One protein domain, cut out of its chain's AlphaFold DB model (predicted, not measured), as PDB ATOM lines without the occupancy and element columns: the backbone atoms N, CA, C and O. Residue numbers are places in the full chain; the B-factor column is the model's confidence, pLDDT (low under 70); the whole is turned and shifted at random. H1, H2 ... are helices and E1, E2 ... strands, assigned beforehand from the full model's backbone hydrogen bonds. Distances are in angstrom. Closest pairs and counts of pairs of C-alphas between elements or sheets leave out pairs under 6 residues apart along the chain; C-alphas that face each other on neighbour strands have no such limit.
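What this domain is: This is residues 192 to 209, 223 to 247 and 269 to 359 of the 359 residues of the protein "Hypothetical protein" of Rotaria sp. Silwood2 (UniProt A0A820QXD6). A long, narrow sheet, twisted, has three strands side by side, E1, E2 and E5, each with a sharp bend; E6 and E7 line the far side of E5, and the one helix, H1, packs across one face near residue 240 of E2. Past that place E2 runs on to pair with E4 of the hairpin E3 and E4, an arm at one end of the sheet whose tip, residues 285 to 290, sticks out. The printed part has 134 residues, with seven named strands, E1 to E7 along the chain, and after them one named helix, H1; the sheet is branched, with E1 and E2, E2 and E4, E2 and E5, E3 and E4, E5 and E6, and E5 and E7 as its antiparallel neighbour pairs, and the class is mostly strand. The whole is only just extended, close to loose, with a radius of gyration of the C-alphas of 21.5 A and spans of 64 by 44 by 32 A.

How they stand to each other: E2, residues 226 to 247, has E1, residues 192 to 203, on one side and E5, residues 301 to 317, on the other side. E1 bends by 73 degrees at residue 197, E2 by 74 degrees at residue 235 and E5 by 73 degrees at residue 308. E1 and E2 are antiparallel at 160 degrees, with N 195 and O 237 at 2.8 A. E2 and E5 are antiparallel at 145 degrees, with N 229 and O 314 at 2.8 A. On the side of E5 away from E2 lie E6, residues 327 to 332, with N 313 and O 330 at 2.8 A, and E7, residues 336 to 338, with N 305 and O 337 at 2.9 A. E5 and E6 form a hairpin. Residues 243 to 247 of E2 pair with E4, residues 289 to 298, with N 246 and O 294 at 2.8 A. E3, residues 277 to 286, forms a hairpin with E4, with N 280 and O 295 at 2.8 A. H1, residues 342 to 356, is on the sheet at a height of 8.3 A, over E2 and across the strands, at 69 degrees to E2 on the local plane. The closest C-alphas of H1 and E2 are those of Gln 344 and Thr 240, 6.4 A apart. Every O i to N i+4 pair in H1 is within hydrogen-bond range.

Where its parts are: E1 begins at C-alpha 192 (208.580, 231.799, 285.831) and is 29.7 A long. E2 is 52.1 A long, E5 40.9 A, E4 28.7 A and E3 28.4 A. H1, 21.0 A long, ends at C-alpha 356 (213.645, 219.715, 292.466).

The domain as a whole: The C-alphas farthest apart, those of Met 269 and Gln 321, are 67.6 A apart. Residues 210 to 222 are not printed, a gap of 15.9 A between C-alphas 209 and 223; residues 248 to 268 are not printed either, a gap of 22.5 A between C-alphas 247 and 269. No link printed whole is long. The mean pLDDT of the printed part is 75.6, and residues 269 to 298 are among those under 70.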
ATOM      1  N   PHE A 192     209.466 232.389 286.812       95.00
ATOM      2  CA  PHE A 192     208.580 231.799 285.831       95.00
ATOM      3  C   PHE A 192     207.144 232.122 286.205       95.00
ATOM      4  O   PHE A 192     206.683 231.775 287.289       95.00
ATOM      5  N   GLU A 193     206.438 232.802 285.317       95.56
ATOM      6  CA  GLU A 193     205.123 233.355 285.599       95.56
ATOM      7  C   GLU A 193     204.079 232.747 284.673       95.56
ATOM      8  O   GLU A 193     204.199 232.790 283.451       95.56
ATOM      9  N   ILE A 194     203.038 232.181 285.264       96.62
ATOM     10  CA  ILE A 194     201.912 231.563 284.582       96.62
ATOM     11  C   ILE A 194     200.727 232.511 284.740       96.62
ATOM     12  O   ILE A 194     200.238 232.725 285.848       96.62
ATOM     13  N   ARG A 195     200.249 233.062 283.627       97.31
ATOM     14  CA  ARG A 195     199.022 233.863 283.582       97.31
ATOM     15  C   ARG A 195     197.899 233.043 282.972       97.31
ATOM     16  O   ARG A 195     198.064 232.460 281.899       97.31
ATOM     17  N   ILE A 196     196.758 233.015 283.645       97.62
ATOM     18  CA  ILE A 196     195.567 232.268 283.243       97.62
ATOM     19  C   ILE A 196     194.403 233.253 283.185       97.62
ATOM     20  O   ILE A 196     194.005 233.809 284.208       97.62
ATOM     21  N   LYS A 197     193.835 233.466 281.993       97.44
ATOM     22  CA  LYS A 197     192.684 234.370 281.834       97.44
ATOM     23  C   LYS A 197     191.434 233.859 282.526       97.44
ATOM     24  O   LYS A 197     190.728 234.640 283.157       97.44
ATOM     25  N   LYS A 198     191.165 232.561 282.413       97.25
ATOM     26  CA  LYS A 198     190.047 231.929 283.105       97.25
ATOM     27  C   LYS A 198     190.401 230.508 283.503       97.25
ATOM     28  O   LYS A 198     190.856 229.734 282.660       97.25
ATOM     29  N   PHE A 199     190.151 230.181 284.760       96.75
ATOM     30  CA  PHE A 199     190.220 228.845 285.330       96.75
ATOM     31  C   PHE A 199     188.860 228.532 285.945       96.75
ATOM     32  O   PHE A 199     188.341 229.313 286.732       96.75
ATOM     33  N   GLU A 200     188.266 227.403 285.596       94.94
ATOM     34  CA  GLU A 200     187.004 226.948 286.167       94.94
ATOM     35  C   GLU A 200     187.206 225.570 286.778       94.94
ATOM     36  O   GLU A 200     187.733 224.675 286.125       94.94
ATOM     37  N   TYR A 201     186.743 225.393 288.006       92.44
ATOM     38  CA  TYR A 201     186.648 224.110 288.679       92.44
ATOM     39  C   TYR A 201     185.188 223.808 289.004       92.44
ATOM     40  O   TYR A 201     184.456 224.675 289.484       92.44
ATOM     41  N   PHE A 202     184.768 222.572 288.759       86.25
ATOM     42  CA  PHE A 202     183.458 222.074 289.169       86.25
ATOM     43  C   PHE A 202     183.473 220.550 289.310       86.25
ATOM     44  O   PHE A 202     184.173 219.846 288.575       86.25
ATOM     45  N   ASP A 203     182.676 220.030 290.242       80.31
ATOM     46  CA  ASP A 203     182.422 218.591 290.353       80.31
ATOM     47  C   ASP A 203     181.394 218.136 289.296       80.31
ATOM     48  O   ASP A 203     180.556 218.917 288.841       80.31
ATOM     49  N   SER A 204     181.415 216.872 288.877       62.03
ATOM     50  CA  SER A 204     180.414 216.351 287.927       62.03
ATOM     51  C   SER A 204     179.009 216.231 288.528       62.03
ATOM     52  O   SER A 204     178.032 216.235 287.774       62.03
ATOM     53  N   GLU A 205     178.868 216.233 289.859       55.16
ATOM     54  CA  GLU A 205     177.561 216.426 290.516       55.16
ATOM     55  C   GLU A 205     176.955 217.813 290.228       55.16
ATOM     56  O   GLU A 205     175.737 217.973 290.246       55.16
ATOM     57  N   ALA A 206     177.780 218.798 289.851       48.53
ATOM     58  CA  ALA A 206     177.340 220.109 289.372       48.53
ATOM     59  C   ALA A 206     176.907 220.110 287.890       48.53
ATOM     60  O   ALA A 206     176.459 221.141 287.381       48.53
ATOM     61  N   THR A 207     177.078 218.983 287.180       48.06
ATOM     62  CA  THR A 207     176.874 218.865 285.721       48.06
ATOM     63  C   THR A 207     175.721 217.924 285.334       48.06
ATOM     64  O   THR A 207     175.320 217.926 284.176       48.06
ATOM     65  N   SER A 208     175.134 217.149 286.256       37.12
ATOM     66  CA  SER A 208     174.132 216.125 285.901       37.12
ATOM     67  C   SER A 208     172.772 216.296 286.592       37.12
ATOM     68  O   SER A 208     172.510 215.771 287.668       37.12
ATOM     69  N   ILE A 209     171.843 216.942 285.883       41.50
ATOM     70  CA  ILE A 209     170.477 216.417 285.769       41.50
ATOM     71  C   ILE A 209     170.199 216.290 284.269       41.50
ATOM     72  O   ILE A 209     169.669 217.209 283.646       41.50
ATOM     73  N   PRO A 223     176.135 206.921 296.611       48.19
ATOM     74  CA  PRO A 223     177.531 207.309 296.739       48.19
ATOM     75  C   PRO A 223     178.179 207.017 295.392       48.19
ATOM     76  O   PRO A 223     178.235 205.856 294.963       48.19
ATOM     77  N   THR A 224     178.554 208.058 294.656       52.44
ATOM     78  CA  THR A 224     179.227 207.856 293.385       52.44
ATOM     79  C   THR A 224     180.529 207.149 293.711       52.44
ATOM     80  O   THR A 224     181.387 207.684 294.405       52.44
ATOM     81  N   VAL A 225     180.682 205.927 293.207       59.84
ATOM     82  CA  VAL A 225     181.912 205.133 293.335       59.84
ATOM     83  C   VAL A 225     183.157 205.942 292.946       59.84
ATOM     84  O   VAL A 225     184.262 205.660 293.419       59.84
ATOM     85  N   PHE A 226     182.971 206.932 292.073       66.25
ATOM     86  CA  PHE A 226     183.997 207.824 291.580       66.25
ATOM     87  C   PHE A 226     183.608 209.290 291.791       66.25
ATOM     88  O   PHE A 226     182.492 209.667 291.448       66.25
ATOM     89  N   THR A 227     184.541 210.116 292.264       75.00
ATOM     90  CA  THR A 227     184.430 211.586 292.239       75.00
ATOM     91  C   THR A 227     185.127 212.120 291.000       75.00
ATOM     92  O   THR A 227     186.265 211.737 290.734       75.00
ATOM     93  N   ASN A 228     184.476 213.023 290.269       79.94
ATOM     94  CA  ASN A 228     185.007 213.580 289.030       79.94
ATOM     95  C   ASN A 228     185.212 215.086 289.177       79.94
ATOM     96  O   ASN A 228     184.259 215.862 289.135       79.94
ATOM     97  N   LYS A 229     186.470 215.493 289.295       86.50
ATOM     98  CA  LYS A 229     186.890 216.889 289.380       86.50
ATOM     99  C   LYS A 229     187.249 217.385 287.987       86.50
ATOM    100  O   LYS A 229     188.190 216.875 287.380       86.50
ATOM    101  N   ASN A 230     186.492 218.351 287.481       89.56
ATOM    102  CA  ASN A 230     186.743 218.957 286.180       89.56
ATOM    103  C   ASN A 230     187.417 220.312 286.369       89.56
ATOM    104  O   ASN A 230     186.977 221.123 287.185       89.56
ATOM    105  N   PHE A 231     188.453 220.553 285.578       93.44
ATOM    106  CA  PHE A 231     189.176 221.809 285.508       93.44
ATOM    107  C   PHE A 231     189.199 222.274 284.056       93.44
ATOM    108  O   PHE A 231     189.566 221.510 283.165       93.44
ATOM    109  N   VAL A 232     188.811 223.521 283.814       94.62
ATOM    110  CA  VAL A 232     188.782 224.119 282.479       94.62
ATOM    111  C   VAL A 232     189.605 225.394 282.502       94.62
ATOM    112  O   VAL A 232     189.277 226.335 283.221       94.62
ATOM    113  N   LEU A 233     190.670 225.437 281.711       95.75
ATOM    114  CA  LEU A 233     191.546 226.600 281.601       95.75
ATOM    115  C   LEU A 233     191.423 227.241 280.222       95.75
ATOM    116  O   LEU A 233     191.278 226.559 279.209       95.75
ATOM    117  N   SER A 234     191.533 228.564 280.156       95.62
ATOM    118  CA  SER A 234     191.629 229.283 278.886       95.62
ATOM    119  C   SER A 234     192.510 230.521 279.002       95.62
ATOM    120  O   SER A 234     192.625 231.125 280.071       95.62
ATOM    121  N   GLY A 235     193.153 230.874 277.883       95.00
ATOM    122  CA  GLY A 235     194.100 231.986 277.818       95.00
ATOM    123  C   GLY A 235     195.301 231.773 278.737       95.00
ATOM    124  O   GLY A 235     195.618 232.655 279.530       95.00
ATOM    125  N   VAL A 236     195.917 230.587 278.669       96.69
ATOM    126  CA  VAL A 236     197.112 230.254 279.454       96.69
ATOM    127  C   VAL A 236     198.352 230.744 278.709       96.69
ATOM    128  O   VAL A 236     198.601 230.359 277.562       96.69
ATOM    129  N   THR A 237     199.133 231.589 279.368       96.56
ATOM    130  CA  THR A 237     200.356 232.200 278.833       96.56
ATOM    131  C   THR A 237     201.448 232.163 279.888       96.56
ATOM    132  O   THR A 237     201.169 232.417 281.057       96.56
ATOM    133  N   LEU A 238     202.668 231.820 279.491       95.88
ATOM    134  CA  LEU A 238     203.785 231.612 280.399       95.88
ATOM    135  C   LEU A 238     204.924 232.544 280.011       95.88
ATOM    136  O   LEU A 238     205.236 232.716 278.827       95.88
ATOM    137  N   TYR A 239     205.530 233.134 281.028       95.19
ATOM    138  CA  TYR A 239     206.549 234.153 280.914       95.19
ATOM    139  C   TYR A 239     207.762 233.768 281.748       95.19
ATOM    140  O   TYR A 239     207.667 233.074 282.760       95.19
ATOM    141  N   THR A 240     208.913 234.256 281.325       93.75
ATOM    142  CA  THR A 240     210.169 234.171 282.066       93.75
ATOM    143  C   THR A 240     210.637 235.571 282.385       93.75
ATOM    144  O   THR A 240     210.561 236.448 281.524       93.75
ATOM    145  N   ASP A 241     211.169 235.755 283.577       89.12
ATOM    146  CA  ASP A 241     211.672 237.041 284.029       89.12
ATOM    147  C   ASP A 241     212.958 236.841 284.841       89.12
ATOM    148  O   ASP A 241     213.196 235.779 285.421       89.12
ATOM    149  N   GLU A 242     213.807 237.856 284.845       87.69
ATOM    150  CA  GLU A 242     214.993 237.956 285.689       87.69
ATOM    151  C   GLU A 242     214.819 239.203 286.540       87.69
ATOM    152  O   GLU A 242     214.361 240.222 286.048       87.69
ATOM    153  N   PHE A 243     215.157 239.150 287.818       87.00
ATOM    154  CA  PHE A 243     214.962 240.291 288.706       87.00
ATOM    155  C   PHE A 243     216.138 240.439 289.661       87.00
ATOM    156  O   PHE A 243     216.844 239.474 289.954       87.00
ATOM    157  N   SER A 244     216.347 241.655 290.152       80.88
ATOM    158  CA  SER A 244     217.394 241.965 291.126       80.88
ATOM    159  C   SER A 244     216.773 242.474 292.419       80.88
ATOM    160  O   SER A 244     215.797 243.228 292.395       80.88
ATOM    161  N   ILE A 245     217.342 242.067 293.552       76.38
ATOM    162  CA  ILE A 245     216.933 242.522 294.880       76.38
ATOM    163  C   ILE A 245     218.047 243.390 295.459       76.38
ATOM    164  O   ILE A 245     219.148 242.915 295.723       76.38
ATOM    165  N   PHE A 246     217.737 244.649 295.754       67.50
ATOM    166  CA  PHE A 246     218.643 245.556 296.450       67.50
ATOM    167  C   PHE A 246     218.230 245.677 297.916       67.50
ATOM    168  O   PHE A 246     217.123 246.112 298.243       67.50
ATOM    169  N   LYS A 247     219.133 245.301 298.822       61.59
ATOM    170  CA  LYS A 247     218.962 245.491 300.267       61.59
ATOM    171  C   LYS A 247     219.686 246.772 300.670       61.59
ATOM    172  O   LYS A 247     220.906 246.761 300.803       61.59
ATOM    173  N   MET A 269     224.416 249.406 280.338       39.19
ATOM    174  CA  MET A 269     224.735 249.635 278.921       39.19
ATOM    175  C   MET A 269     224.735 248.353 278.076       39.19
ATOM    176  O   MET A 269     224.504 248.428 276.872       39.19
ATOM    177  N   MET A 270     224.946 247.179 278.681       44.22
ATOM    178  CA  MET A 270     224.942 245.903 277.953       44.22
ATOM    179  C   MET A 270     223.549 245.248 277.871       44.22
ATOM    180  O   MET A 270     223.336 244.384 277.020       44.22
ATOM    181  N   THR A 271     222.593 245.684 278.704       42.91
ATOM    182  CA  THR A 271     221.279 245.025 278.877       42.91
ATOM    183  C   THR A 271     220.093 245.873 278.384       42.91
ATOM    184  O   THR A 271     219.036 245.336 278.067       42.91
ATOM    185  N   SER A 272     220.278 247.188 278.224       38.81
ATOM    186  CA  SER A 272     219.242 248.169 277.832       38.81
ATOM    187  C   SER A 272     218.793 248.137 276.365       38.81
ATOM    188  O   SER A 272     217.956 248.941 275.963       38.81
ATOM    189  N   VAL A 273     219.298 247.218 275.539       44.03
ATOM    190  CA  VAL A 273     218.932 247.197 274.111       44.03
ATOM    191  C   VAL A 273     217.535 246.593 273.874       44.03
ATOM    192  O   VAL A 273     216.993 246.777 272.787       44.03
ATOM    193  N   LEU A 274     216.912 245.903 274.850       43.28
ATOM    194  CA  LEU A 274     215.659 245.161 274.596       43.28
ATOM    195  C   LEU A 274     214.570 245.169 275.690       43.28
ATOM    196  O   LEU A 274     213.498 244.629 275.420       43.28
ATOM    197  N   THR A 275     214.764 245.743 276.884       45.34
ATOM    198  CA  THR A 275     213.765 245.625 277.969       45.34
ATOM    199  C   THR A 275     213.551 246.921 278.754       45.34
ATOM    200  O   THR A 275     214.502 247.608 279.123       45.34
ATOM    201  N   ASN A 276     212.282 247.242 279.032       52.47
ATOM    202  CA  ASN A 276     211.907 248.253 280.019       52.47
ATOM    203  C   ASN A 276     212.074 247.646 281.422       52.47
ATOM    204  O   ASN A 276     211.591 246.542 281.684       52.47
ATOM    205  N   SER A 277     212.772 248.347 282.314       51.47
ATOM    206  CA  SER A 277     212.919 247.981 283.724       51.47
ATOM    207  C   SER A 277     211.989 248.829 284.598       51.47
ATOM    208  O   SER A 277     211.887 250.042 284.420       51.47
ATOM    209  N   SER A 278     211.315 248.185 285.553       54.69
ATOM    210  CA  SER A 278     210.470 248.823 286.569       54.69
ATOM    211  C   SER A 278     211.056 248.566 287.958       54.69
ATOM    212  O   SER A 278     211.467 247.448 288.262       54.69
ATOM    213  N   SER A 279     211.095 249.583 288.820       51.25
ATOM    214  CA  SER A 279     211.588 249.467 290.196       51.25
ATOM    215  C   SER A 279     210.446 249.603 291.209       51.25
ATOM    216  O   SER A 279     209.654 250.543 291.157       51.25
ATOM    217  N   VAL A 280     210.353 248.653 292.143       52.94
ATOM    218  CA  VAL A 280     209.332 248.610 293.203       52.94
ATOM    219  C   VAL A 280     210.021 248.549 294.565       52.94
ATOM    220  O   VAL A 280     210.869 247.692 294.804       52.94
ATOM    221  N   MET A 281     209.666 249.445 295.488       43.16
ATOM    222  CA  MET A 281     210.170 249.421 296.868       43.16
ATOM    223  C   MET A 281     209.180 248.721 297.797       43.16
ATOM    224  O   MET A 281     208.021 249.117 297.872       43.16
ATOM    225  N   MET A 282     209.656 247.731 298.555       46.25
ATOM    226  CA  MET A 282     208.882 247.046 299.591       46.25
ATOM    227  C   MET A 282     209.523 247.259 300.968       46.25
ATOM    228  O   MET A 282     210.734 247.110 301.149       46.25
ATOM    229  N   THR A 283     208.700 247.597 301.959       44.81
ATOM    230  CA  THR A 283     209.094 247.700 303.372       44.81
ATOM    231  C   THR A 283     208.798 246.383 304.080       44.81
ATOM    232  O   THR A 283     207.639 245.969 304.124       44.81
ATOM    233  N   THR A 284     209.802 245.739 304.677       42.19
ATOM    234  CA  THR A 284     209.577 244.598 305.578       42.19
ATOM    235  C   THR A 284     209.934 244.991 307.010       42.19
ATOM    236  O   THR A 284     211.048 245.435 307.301       42.19
ATOM    237  N   THR A 285     208.960 244.862 307.914       36.97
ATOM    238  CA  THR A 285     209.132 245.151 309.343       36.97
ATOM    239  C   THR A 285     209.203 243.832 310.095       36.97
ATOM    240  O   THR A 285     208.215 243.105 310.187       36.97
ATOM    241  N   THR A 286     210.368 243.504 310.645       37.59
ATOM    242  CA  THR A 286     210.539 242.320 311.496       37.59
ATOM    243  C   THR A 286     211.379 242.717 312.705       37.59
ATOM    244  O   THR A 286     212.521 243.142 312.556       37.59
ATOM    245  N   GLY A 287     210.803 242.631 313.910       38.22
ATOM    246  CA  GLY A 287     211.533 242.849 315.166       38.22
ATOM    247  C   GLY A 287     212.093 244.266 315.374       38.22
ATOM    248  O   GLY A 287     213.234 244.404 315.797       38.22
ATOM    249  N   GLY A 288     211.327 245.317 315.061       38.91
ATOM    250  CA  GLY A 288     211.711 246.712 315.345       38.91
ATOM    251  C   GLY A 288     212.708 247.351 314.367       38.91
ATOM    252  O   GLY A 288     212.922 248.556 314.444       38.91
ATOM    253  N   ASN A 289     213.255 246.590 313.413       36.56
ATOM    254  CA  ASN A 289     214.087 247.115 312.332       36.56
ATOM    255  C   ASN A 289     213.292 247.168 311.020       36.56
ATOM    256  O   ASN A 289     212.891 246.133 310.484       36.56
ATOM    257  N   THR A 290     213.091 248.372 310.484       41.53
ATOM    258  CA  THR A 290     212.531 248.582 309.143       41.53
ATOM    259  C   THR A 290     213.624 248.321 308.110       41.53
ATOM    260  O   THR A 290     214.602 249.067 308.041       41.53
ATOM    261  N   ARG A 291     213.485 247.263 307.306       47.12
ATOM    262  CA  ARG A 291     214.381 246.991 306.174       47.12
ATOM    263  C   ARG A 291     213.703 247.414 304.873       47.12
ATOM    264  O   ARG A 291     212.595 246.975 304.570       47.12
ATOM    265  N   MET A 292     214.388 248.262 304.108       41.12
ATOM    266  CA  MET A 292     213.989 248.628 302.750       41.12
ATOM    267  C   MET A 292     214.580 247.620 301.768       41.12
ATOM    268  O   MET A 292     215.805 247.500 301.664       41.12
ATOM    269  N   VAL A 293     213.714 246.908 301.050       51.75
ATOM    270  CA  VAL A 293     214.107 245.983 299.984       51.75
ATOM    271  C   VAL A 293     213.524 246.503 298.671       51.75
ATOM    272  O   VAL A 293     212.306 246.568 298.508       51.75
ATOM    273  N   GLY A 294     214.395 246.931 297.759       53.12
ATOM    274  CA  GLY A 294     214.018 247.318 296.401       53.12
ATOM    275  C   GLY A 294     214.070 246.113 295.468       53.12
ATOM    276  O   GLY A 294     215.012 245.328 295.539       53.12
ATOM    277  N   TYR A 295     213.077 245.977 294.600       55.94
ATOM    278  CA  TYR A 295     213.047 245.012 293.507       55.94
ATOM    279  C   TYR A 295     213.170 245.776 292.189       55.94
ATOM    280  O   TYR A 295     212.342 246.641 291.909       55.94
ATOM    281  N   GLU A 296     214.186 245.471 291.385       58.47
ATOM    282  CA  GLU A 296     214.171 245.814 289.960       58.47
ATOM    283  C   GLU A 296     213.672 244.598 289.191       58.47
ATOM    284  O   GLU A 296     214.296 243.534 289.206       58.47
ATOM    285  N   THR A 297     212.525 244.761 288.547       59.44
ATOM    286  CA  THR A 297     211.889 243.742 287.719       59.44
ATOM    287  C   THR A 297     211.916 244.205 286.276       59.44
ATOM    288  O   THR A 297     211.599 245.363 285.985       59.44
ATOM    289  N   TYR A 298     212.269 243.310 285.368       67.44
ATOM    290  CA  TYR A 298     212.070 243.551 283.948       67.44
ATOM    291  C   TYR A 298     210.656 243.100 283.568       67.44
ATOM    292  O   TYR A 298     210.034 242.301 284.267       67.44
ATOM    293  N   ASP A 299     210.110 243.643 282.480       76.75
ATOM    294  CA  ASP A 299     208.826 243.153 281.976       76.75
ATOM    295  C   ASP A 299     208.959 241.661 281.600       76.75
ATOM    296  O   ASP A 299     209.833 241.317 280.791       76.75
ATOM    297  N   PRO A 300     208.110 240.760 282.141       86.25
ATOM    298  CA  PRO A 300     208.214 239.334 281.863       86.25
ATOM    299  C   PRO A 300     208.129 239.039 280.365       86.25
ATOM    300  O   PRO A 300     207.242 239.524 279.656       86.25
ATOM    301  N   ILE A 301     209.028 238.188 279.877       90.75
ATOM    302  CA  ILE A 301     209.133 237.848 278.458       90.75
ATOM    303  C   ILE A 301     208.285 236.609 278.180       90.75
ATOM    304  O   ILE A 301     208.525 235.546 278.756       90.75
ATOM    305  N   LEU A 302     207.312 236.732 277.273       92.75
ATOM    306  CA  LEU A 302     206.451 235.624 276.858       92.75
ATOM    307  C   LEU A 302     207.293 234.512 276.225       92.75
ATOM    308  O   LEU A 302     208.046 234.765 275.285       92.75
ATOM    309  N   CYS A 303     207.133 233.282 276.707       93.50
ATOM    310  CA  CYS A 303     207.837 232.122 276.164       93.50
ATOM    311  C   CYS A 303     206.901 231.023 275.655       93.50
ATOM    312  O   CYS A 303     207.264 230.286 274.739       93.50
ATOM    313  N   LEU A 304     205.688 230.908 276.206       95.06
ATOM    314  CA  LEU A 304     204.755 229.852 275.823       95.06
ATOM    315  C   LEU A 304     203.308 230.339 275.883       95.06
ATOM    316  O   LEU A 304     202.901 231.032 276.810       95.06
ATOM    317  N   THR A 305     202.510 229.950 274.893       94.56
ATOM    318  CA  THR A 305     201.055 230.147 274.888       94.56
ATOM    319  C   THR A 305     200.365 228.820 274.624       94.56
ATOM    320  O   THR A 305     200.799 228.044 273.768       94.56
ATOM    321  N   ILE A 306     199.284 228.559 275.350       94.06
ATOM    322  CA  ILE A 306     198.435 227.394 275.115       94.06
ATOM    323  C   ILE A 306     197.115 227.904 274.549       94.06
ATOM    324  O   ILE A 306     196.364 228.623 275.211       94.06
ATOM    325  N   SER A 307     196.866 227.580 273.284       90.94
ATOM    326  CA  SER A 307     195.677 228.036 272.564       90.94
ATOM    327  C   SER A 307     194.471 227.162 272.899       90.94
ATOM    328  O   SER A 307     194.613 225.980 273.207       90.94
ATOM    329  N   GLY A 308     193.268 227.723 272.786       90.38
ATOM    330  CA  GLY A 308     192.022 226.999 273.037       90.38
ATOM    331  C   GLY A 308     191.710 226.788 274.522       90.38
ATOM    332  O   GLY A 308     192.300 227.417 275.405       90.38
ATOM    333  N   LYS A 309     190.731 225.917 274.778       91.94
ATOM    334  CA  LYS A 309     190.347 225.486 276.125       91.94
ATOM    335  C   LYS A 309     191.129 224.233 276.498       91.94
ATOM    336  O   LYS A 309     191.317 223.368 275.649       91.94
ATOM    337  N   GLN A 310     191.591 224.181 277.742       93.56
ATOM    338  CA  GLN A 310     192.275 223.028 278.311       93.56
ATOM    339  C   GLN A 310     191.302 222.358 279.270       93.56
ATOM    340  O   GLN A 310     190.985 222.945 280.304       93.56
ATOM    341  N   ASP A 311     190.816 221.175 278.915       93.25
ATOM    342  CA  ASP A 311     189.862 220.422 279.724       93.25
ATOM    343  C   ASP A 311     190.609 219.290 280.432       93.25
ATOM    344  O   ASP A 311     191.084 218.351 279.795       93.25
ATOM    345  N   ILE A 312     190.730 219.381 281.754       92.75
ATOM    346  CA  ILE A 312     191.384 218.380 282.598       92.75
ATOM    347  C   ILE A 312     190.318 217.745 283.486       92.75
ATOM    348  O   ILE A 312     189.661 218.420 284.276       92.75
ATOM    349  N   ARG A 313     190.154 216.432 283.382       90.00
ATOM    350  CA  ARG A 313     189.231 215.636 284.185       90.00
ATOM    351  C   ARG A 313     190.020 214.679 285.059       90.00
ATOM    352  O   ARG A 313     190.817 213.883 284.572       90.00
ATOM    353  N   LEU A 314     189.757 214.743 286.354       87.94
ATOM    354  CA  LEU A 314     190.362 213.885 287.358       87.94
ATOM    355  C   LEU A 314     189.277 213.027 288.004       87.94
ATOM    356  O   LEU A 314     188.353 213.538 288.633       87.94
ATOM    357  N   LYS A 315     189.403 211.714 287.844       84.38
ATOM    358  CA  LYS A 315     188.468 210.720 288.358       84.38
ATOM    359  C   LYS A 315     189.122 209.936 289.488       84.38
ATOM    360  O   LYS A 315     190.118 209.240 289.295       84.38
ATOM    361  N   LEU A 316     188.557 210.078 290.683       81.44
ATOM    362  CA  LEU A 316     189.051 209.496 291.929       81.44
ATOM    363  C   LEU A 316     188.143 208.361 292.368       81.44
ATOM    364  O   LEU A 316     186.940 208.550 292.518       81.44
ATOM    365  N   LYS A 317     188.719 207.190 292.615       79.38
ATOM    366  CA  LYS A 317     187.996 206.026 293.132       79.38
ATOM    367  C   LYS A 317     187.789 206.158 294.646       79.38
ATOM    368  O   LYS A 317     188.766 206.244 295.385       79.38
ATOM    369  N   GLN A 318     186.536 206.112 295.107       71.75
ATOM    370  CA  GLN A 318     186.185 206.234 296.532       71.75
ATOM    371  C   GLN A 318     186.089 204.892 297.278       71.75
ATOM    372  O   GLN A 318     186.254 204.853 298.492       71.75
ATOM    373  N   SER A 319     185.827 203.782 296.579       71.19
ATOM    374  CA  SER A 319     185.659 202.458 297.198       71.19
ATOM    375  C   SER A 319     186.674 201.464 296.666       71.19
ATOM    376  O   SER A 319     186.770 201.273 295.456       71.19
ATOM    377  N   GLU A 320     187.397 200.774 297.550       69.12
ATOM    378  CA  GLU A 320     188.409 199.787 297.156       69.12
ATOM    379  C   GLU A 320     187.825 198.544 296.462       69.12
ATOM    380  O   GLU A 320     188.546 197.895 295.705       69.12
ATOM    381  N   GLN A 321     186.521 198.283 296.616       70.75
ATOM    382  CA  GLN A 321     185.821 197.088 296.120       70.75
ATOM    383  C   GLN A 321     185.703 196.994 294.586       70.75
ATOM    384  O   GLN A 321     185.244 195.981 294.064       70.75
ATOM    385  N   ILE A 322     186.085 198.040 293.851       70.88
ATOM    386  CA  ILE A 322     185.867 198.139 292.402       70.88
ATOM    387  C   ILE A 322     187.192 198.059 291.654       70.88
ATOM    388  O   ILE A 322     188.123 198.792 291.953       70.88
ATOM    389  N   PHE A 323     187.320 197.170 290.675       67.69
ATOM    390  CA  PHE A 323     188.566 197.026 289.918       67.69
ATOM    391  C   PHE A 323     188.845 198.265 289.052       67.69
ATOM    392  O   PHE A 323     187.939 198.799 288.417       67.69
ATOM    393  N   GLY A 324     190.100 198.728 289.036       74.50
ATOM    394  CA  GLY A 324     190.532 199.892 288.255       74.50
ATOM    395  C   GLY A 324     191.566 200.773 288.970       74.50
ATOM    396  O   GLY A 324     191.862 200.542 290.150       74.50
ATOM    397  N   PRO A 325     192.125 201.775 288.265       78.81
ATOM    398  CA  PRO A 325     193.091 202.713 288.831       78.81
ATOM    399  C   PRO A 325     192.468 203.551 289.959       78.81
ATOM    400  O   PRO A 325     191.279 203.869 289.931       78.81
ATOM    401  N   LYS A 326     193.277 203.913 290.970       81.81
ATOM    402  CA  LYS A 326     192.832 204.792 292.073       81.81
ATOM    403  C   LYS A 326     192.570 206.225 291.590       81.81
ATOM    404  O   LYS A 326     191.649 206.874 292.082       81.81
ATOM    405  N   VAL A 327     193.367 206.681 290.627       84.44
ATOM    406  CA  VAL A 327     193.286 208.006 290.011       84.44
ATOM    407  C   VAL A 327     193.402 207.835 288.501       84.44
ATOM    408  O   VAL A 327     194.321 207.173 288.023       84.44
ATOM    409  N   GLU A 328     192.471 208.424 287.764       87.06
ATOM    410  CA  GLU A 328     192.470 208.498 286.304       87.06
ATOM    411  C   GLU A 328     192.461 209.981 285.911       87.06
ATOM    412  O   GLU A 328     191.639 210.750 286.412       87.06
ATOM    413  N   ILE A 329     193.413 210.394 285.070       91.12
ATOM    414  CA  ILE A 329     193.567 211.781 284.613       91.12
ATOM    415  C   ILE A 329     193.427 211.792 283.096       91.12
ATOM    416  O   ILE A 329     194.198 211.141 282.392       91.12
ATOM    417  N   GLU A 330     192.459 212.550 282.604       91.19
ATOM    418  CA  GLU A 330     192.232 212.801 281.186       91.19
ATOM    419  C   GLU A 330     192.436 214.297 280.938       91.19
ATOM    420  O   GLU A 330     191.823 215.120 281.612       91.19
ATOM    421  N   ALA A 331     193.312 214.664 280.005       92.00
ATOM    422  CA  ALA A 331     193.605 216.059 279.697       92.00
ATOM    423  C   ALA A 331     193.539 216.288 278.186       92.00
ATOM    424  O   ALA A 331     194.283 215.672 277.423       92.00
ATOM    425  N   HIS A 332     192.660 217.195 277.772       92.00
ATOM    426  CA  HIS A 332     192.543 217.673 276.401       92.00
ATOM    427  C   HIS A 332     193.131 219.069 276.336       92.00
ATOM    428  O   HIS A 332     192.552 220.019 276.865       92.00
ATOM    429  N   CYS A 333     194.290 219.180 275.697       90.06
ATOM    430  CA  CYS A 333     194.975 220.449 275.527       90.06
ATOM    431  C   CYS A 333     194.921 220.901 274.068       90.06
ATOM    432  O   CYS A 333     195.006 220.087 273.146       90.06
ATOM    433  N   GLY A 334     194.807 222.209 273.851       88.56
ATOM    434  CA  GLY A 334     194.941 222.794 272.521       88.56
ATOM    435  C   GLY A 334     196.402 222.915 272.078       88.56
ATOM    436  O   GLY A 334     197.311 222.316 272.653       88.56
ATOM    437  N   SER A 335     196.653 223.703 271.030       91.62
ATOM    438  CA  SER A 335     198.008 223.864 270.494       91.62
ATOM    439  C   SER A 335     198.912 224.640 271.453       91.62
ATOM    440  O   SER A 335     198.575 225.746 271.884       91.62
ATOM    441  N   VAL A 336     200.090 224.080 271.721       93.25
ATOM    442  CA  VAL A 336     201.159 224.717 272.491       93.25
ATOM    443  C   VAL A 336     202.109 225.417 271.526       93.25
ATOM    444  O   VAL A 336     202.803 224.761 270.753       93.25
ATOM    445  N   ASN A 337     202.158 226.746 271.584       93.19
ATOM    446  CA  ASN A 337     203.128 227.538 270.834       93.19
ATOM    447  C   ASN A 337     204.216 228.001 271.799       93.19
ATOM    448  O   ASN A 337     203.942 228.779 272.714       93.19
ATOM    449  N   CYS A 338     205.437 227.516 271.595       93.50
ATOM    450  CA  CYS A 338     206.580 227.789 272.454       93.50
ATOM    451  C   CYS A 338     207.701 228.438 271.639       93.50
ATOM    452  O   CYS A 338     208.107 227.906 270.605       93.50
ATOM    453  N   LEU A 339     208.197 229.578 272.113       92.19
ATOM    454  CA  LEU A 339     209.346 230.277 271.554       92.19
ATOM    455  C   LEU A 339     210.288 230.620 272.710       92.19
ATOM    456  O   LEU A 339     210.009 231.507 273.511       92.19
ATOM    457  N   LEU A 340     211.399 229.893 272.798       92.12
ATOM    458  CA  LEU A 340     212.384 230.047 273.864       92.12
ATOM    459  C   LEU A 340     213.720 230.480 273.275       92.12
ATOM    460  O   LEU A 340     214.284 229.806 272.411       92.12
ATOM    461  N   THR A 341     214.262 231.580 273.785       91.06
ATOM    462  CA  THR A 341     215.671 231.916 273.571       91.06
ATOM    463  C   THR A 341     216.569 231.011 274.429       91.06
ATOM    464  O   THR A 341     216.130 230.520 275.474       91.06
ATOM    465  N   PRO A 342     217.850 230.806 274.057       92.31
ATOM    466  CA  PRO A 342     218.789 230.031 274.875       92.31
ATOM    467  C   PRO A 342     218.888 230.524 276.325       92.31
ATOM    468  O   PRO A 342     218.989 229.717 277.246       92.31
ATOM    469  N   LYS A 343     218.788 231.845 276.533       87.25
ATOM    470  CA  LYS A 343     218.798 232.464 277.861       87.25
ATOM    471  C   LYS A 343     217.565 232.067 278.682       87.25
ATOM    472  O   LYS A 343     217.715 231.592 279.798       87.25
ATOM    473  N   GLN A 344     216.361 232.158 278.107       90.31
ATOM    474  CA  GLN A 344     215.124 231.740 278.788       90.31
ATOM    475  C   GLN A 344     215.136 230.252 279.149       90.31
ATOM    476  O   GLN A 344     214.702 229.877 280.235       90.31
ATOM    477  N   LEU A 345     215.667 229.405 278.262       92.19
ATOM    478  CA  LEU A 345     215.827 227.980 278.544       92.19
ATOM    479  C   LEU A 345     216.755 227.747 279.747       92.19
ATOM    480  O   LEU A 345     216.438 226.938 280.616       92.19
ATOM    481  N   GLN A 346     217.871 228.477 279.829       90.56
ATOM    482  CA  GLN A 346     218.783 228.399 280.969       90.56
ATOM    483  C   GLN A 346     218.103 228.833 282.277       90.56
ATOM    484  O   GLN A 346     218.225 228.126 283.278       90.56
ATOM    485  N   SER A 347     217.347 229.935 282.272       89.06
ATOM    486  CA  SER A 347     216.619 230.415 283.455       89.06
ATOM    487  C   SER A 347     215.571 229.399 283.930       89.06
ATOM    488  O   SER A 347     215.473 229.134 285.128       89.06
ATOM    489  N   LEU A 348     214.856 228.747 283.003       91.38
ATOM    490  CA  LEU A 348     213.929 227.655 283.322       91.38
ATOM    491  C   LEU A 348     214.638 226.440 283.925       91.38
ATOM    492  O   LEU A 348     214.149 225.879 284.900       91.38
ATOM    493  N   ILE A 349     215.791 226.039 283.384       91.69
ATOM    494  CA  ILE A 349     216.578 224.920 283.925       91.69
ATOM    495  C   ILE A 349     217.039 225.224 285.354       91.69
ATOM    496  O   ILE A 349     216.942 224.356 286.224       91.69
ATOM    497  N   ILE A 350     217.514 226.446 285.614       89.94
ATOM    498  CA  ILE A 350     217.917 226.883 286.958       89.94
ATOM    499  C   ILE A 350     216.730 226.790 287.921       89.94
ATOM    500  O   ILE A 350     216.862 226.204 288.997       89.94
ATOM    501  N   LEU A 351     215.566 227.307 287.517       90.81
ATOM    502  CA  LEU A 351     214.357 227.280 288.335       90.81
ATOM    503  C   LEU A 351     213.895 225.842 288.603       90.81
ATOM    504  O   LEU A 351     213.714 225.467 289.755       90.81
ATOM    505  N   LEU A 352     213.794 224.996 287.576       90.19
ATOM    506  CA  LEU A 352     213.420 223.586 287.739       90.19
ATOM    507  C   LEU A 352     214.382 222.841 288.674       90.19
ATOM    508  O   LEU A 352     213.940 222.097 289.545       90.19
ATOM    509  N   THR A 353     215.688 223.090 288.548       89.06
ATOM    510  CA  THR A 353     216.704 222.489 289.427       89.06
ATOM    511  C   THR A 353     216.528 222.930 290.879       89.06
ATOM    512  O   THR A 353     216.752 222.143 291.797       89.06
ATOM    513  N   ALA A 354     216.142 224.186 291.107       86.50
ATOM    514  CA  ALA A 354     215.897 224.699 292.447       86.50
ATOM    515  C   ALA A 354     214.655 224.078 293.094       86.50
ATOM    516  O   ALA A 354     214.708 223.698 294.259       86.50
ATOM    517  N   TYR A 355     213.567 223.935 292.334       86.88
ATOM    518  CA  TYR A 355     212.330 223.322 292.821       86.88
ATOM    519  C   TYR A 355     212.476 221.808 293.028       86.88
ATOM    520  O   TYR A 355     211.871 221.271 293.945       86.88
ATOM    521  N   GLN A 356     213.330 221.132 292.253       84.94
ATOM    522  CA  GLN A 356     213.645 219.715 292.466       84.94
ATOM    523  C   GLN A 356     214.447 219.467 293.754       84.94
ATOM    524  O   GLN A 356     214.304 218.421 294.371       84.94
ATOM    525  N   LYS A 357     215.320 220.398 294.153       75.31
ATOM    526  CA  LYS A 357     216.137 220.276 295.375       75.31
ATOM    527  C   LYS A 357     215.378 220.602 296.663       75.31
ATOM    528  O   LYS A 357     215.980 220.549 297.731       75.31
ATOM    529  N   ALA A 358     214.134 221.055 296.542       59.75
ATOM    530  CA  ALA A 358     213.319 221.421 297.684       59.75
ATOM    531  C   ALA A 358     212.729 220.172 298.376       59.75
ATOM    532  O   ALA A 358     212.519 220.218 299.585       59.75
ATOM    533  N   ASP A 359     212.525 219.072 297.635       47.75
ATOM    534  CA  ASP A 359     212.209 217.735 298.177       47.75
ATOM    535  C   ASP A 359     213.381 217.162 298.995       47.75
ATOM    536  O   ASP A 359     213.115 216.548 300.059       47.75
TER     537      ASP A 359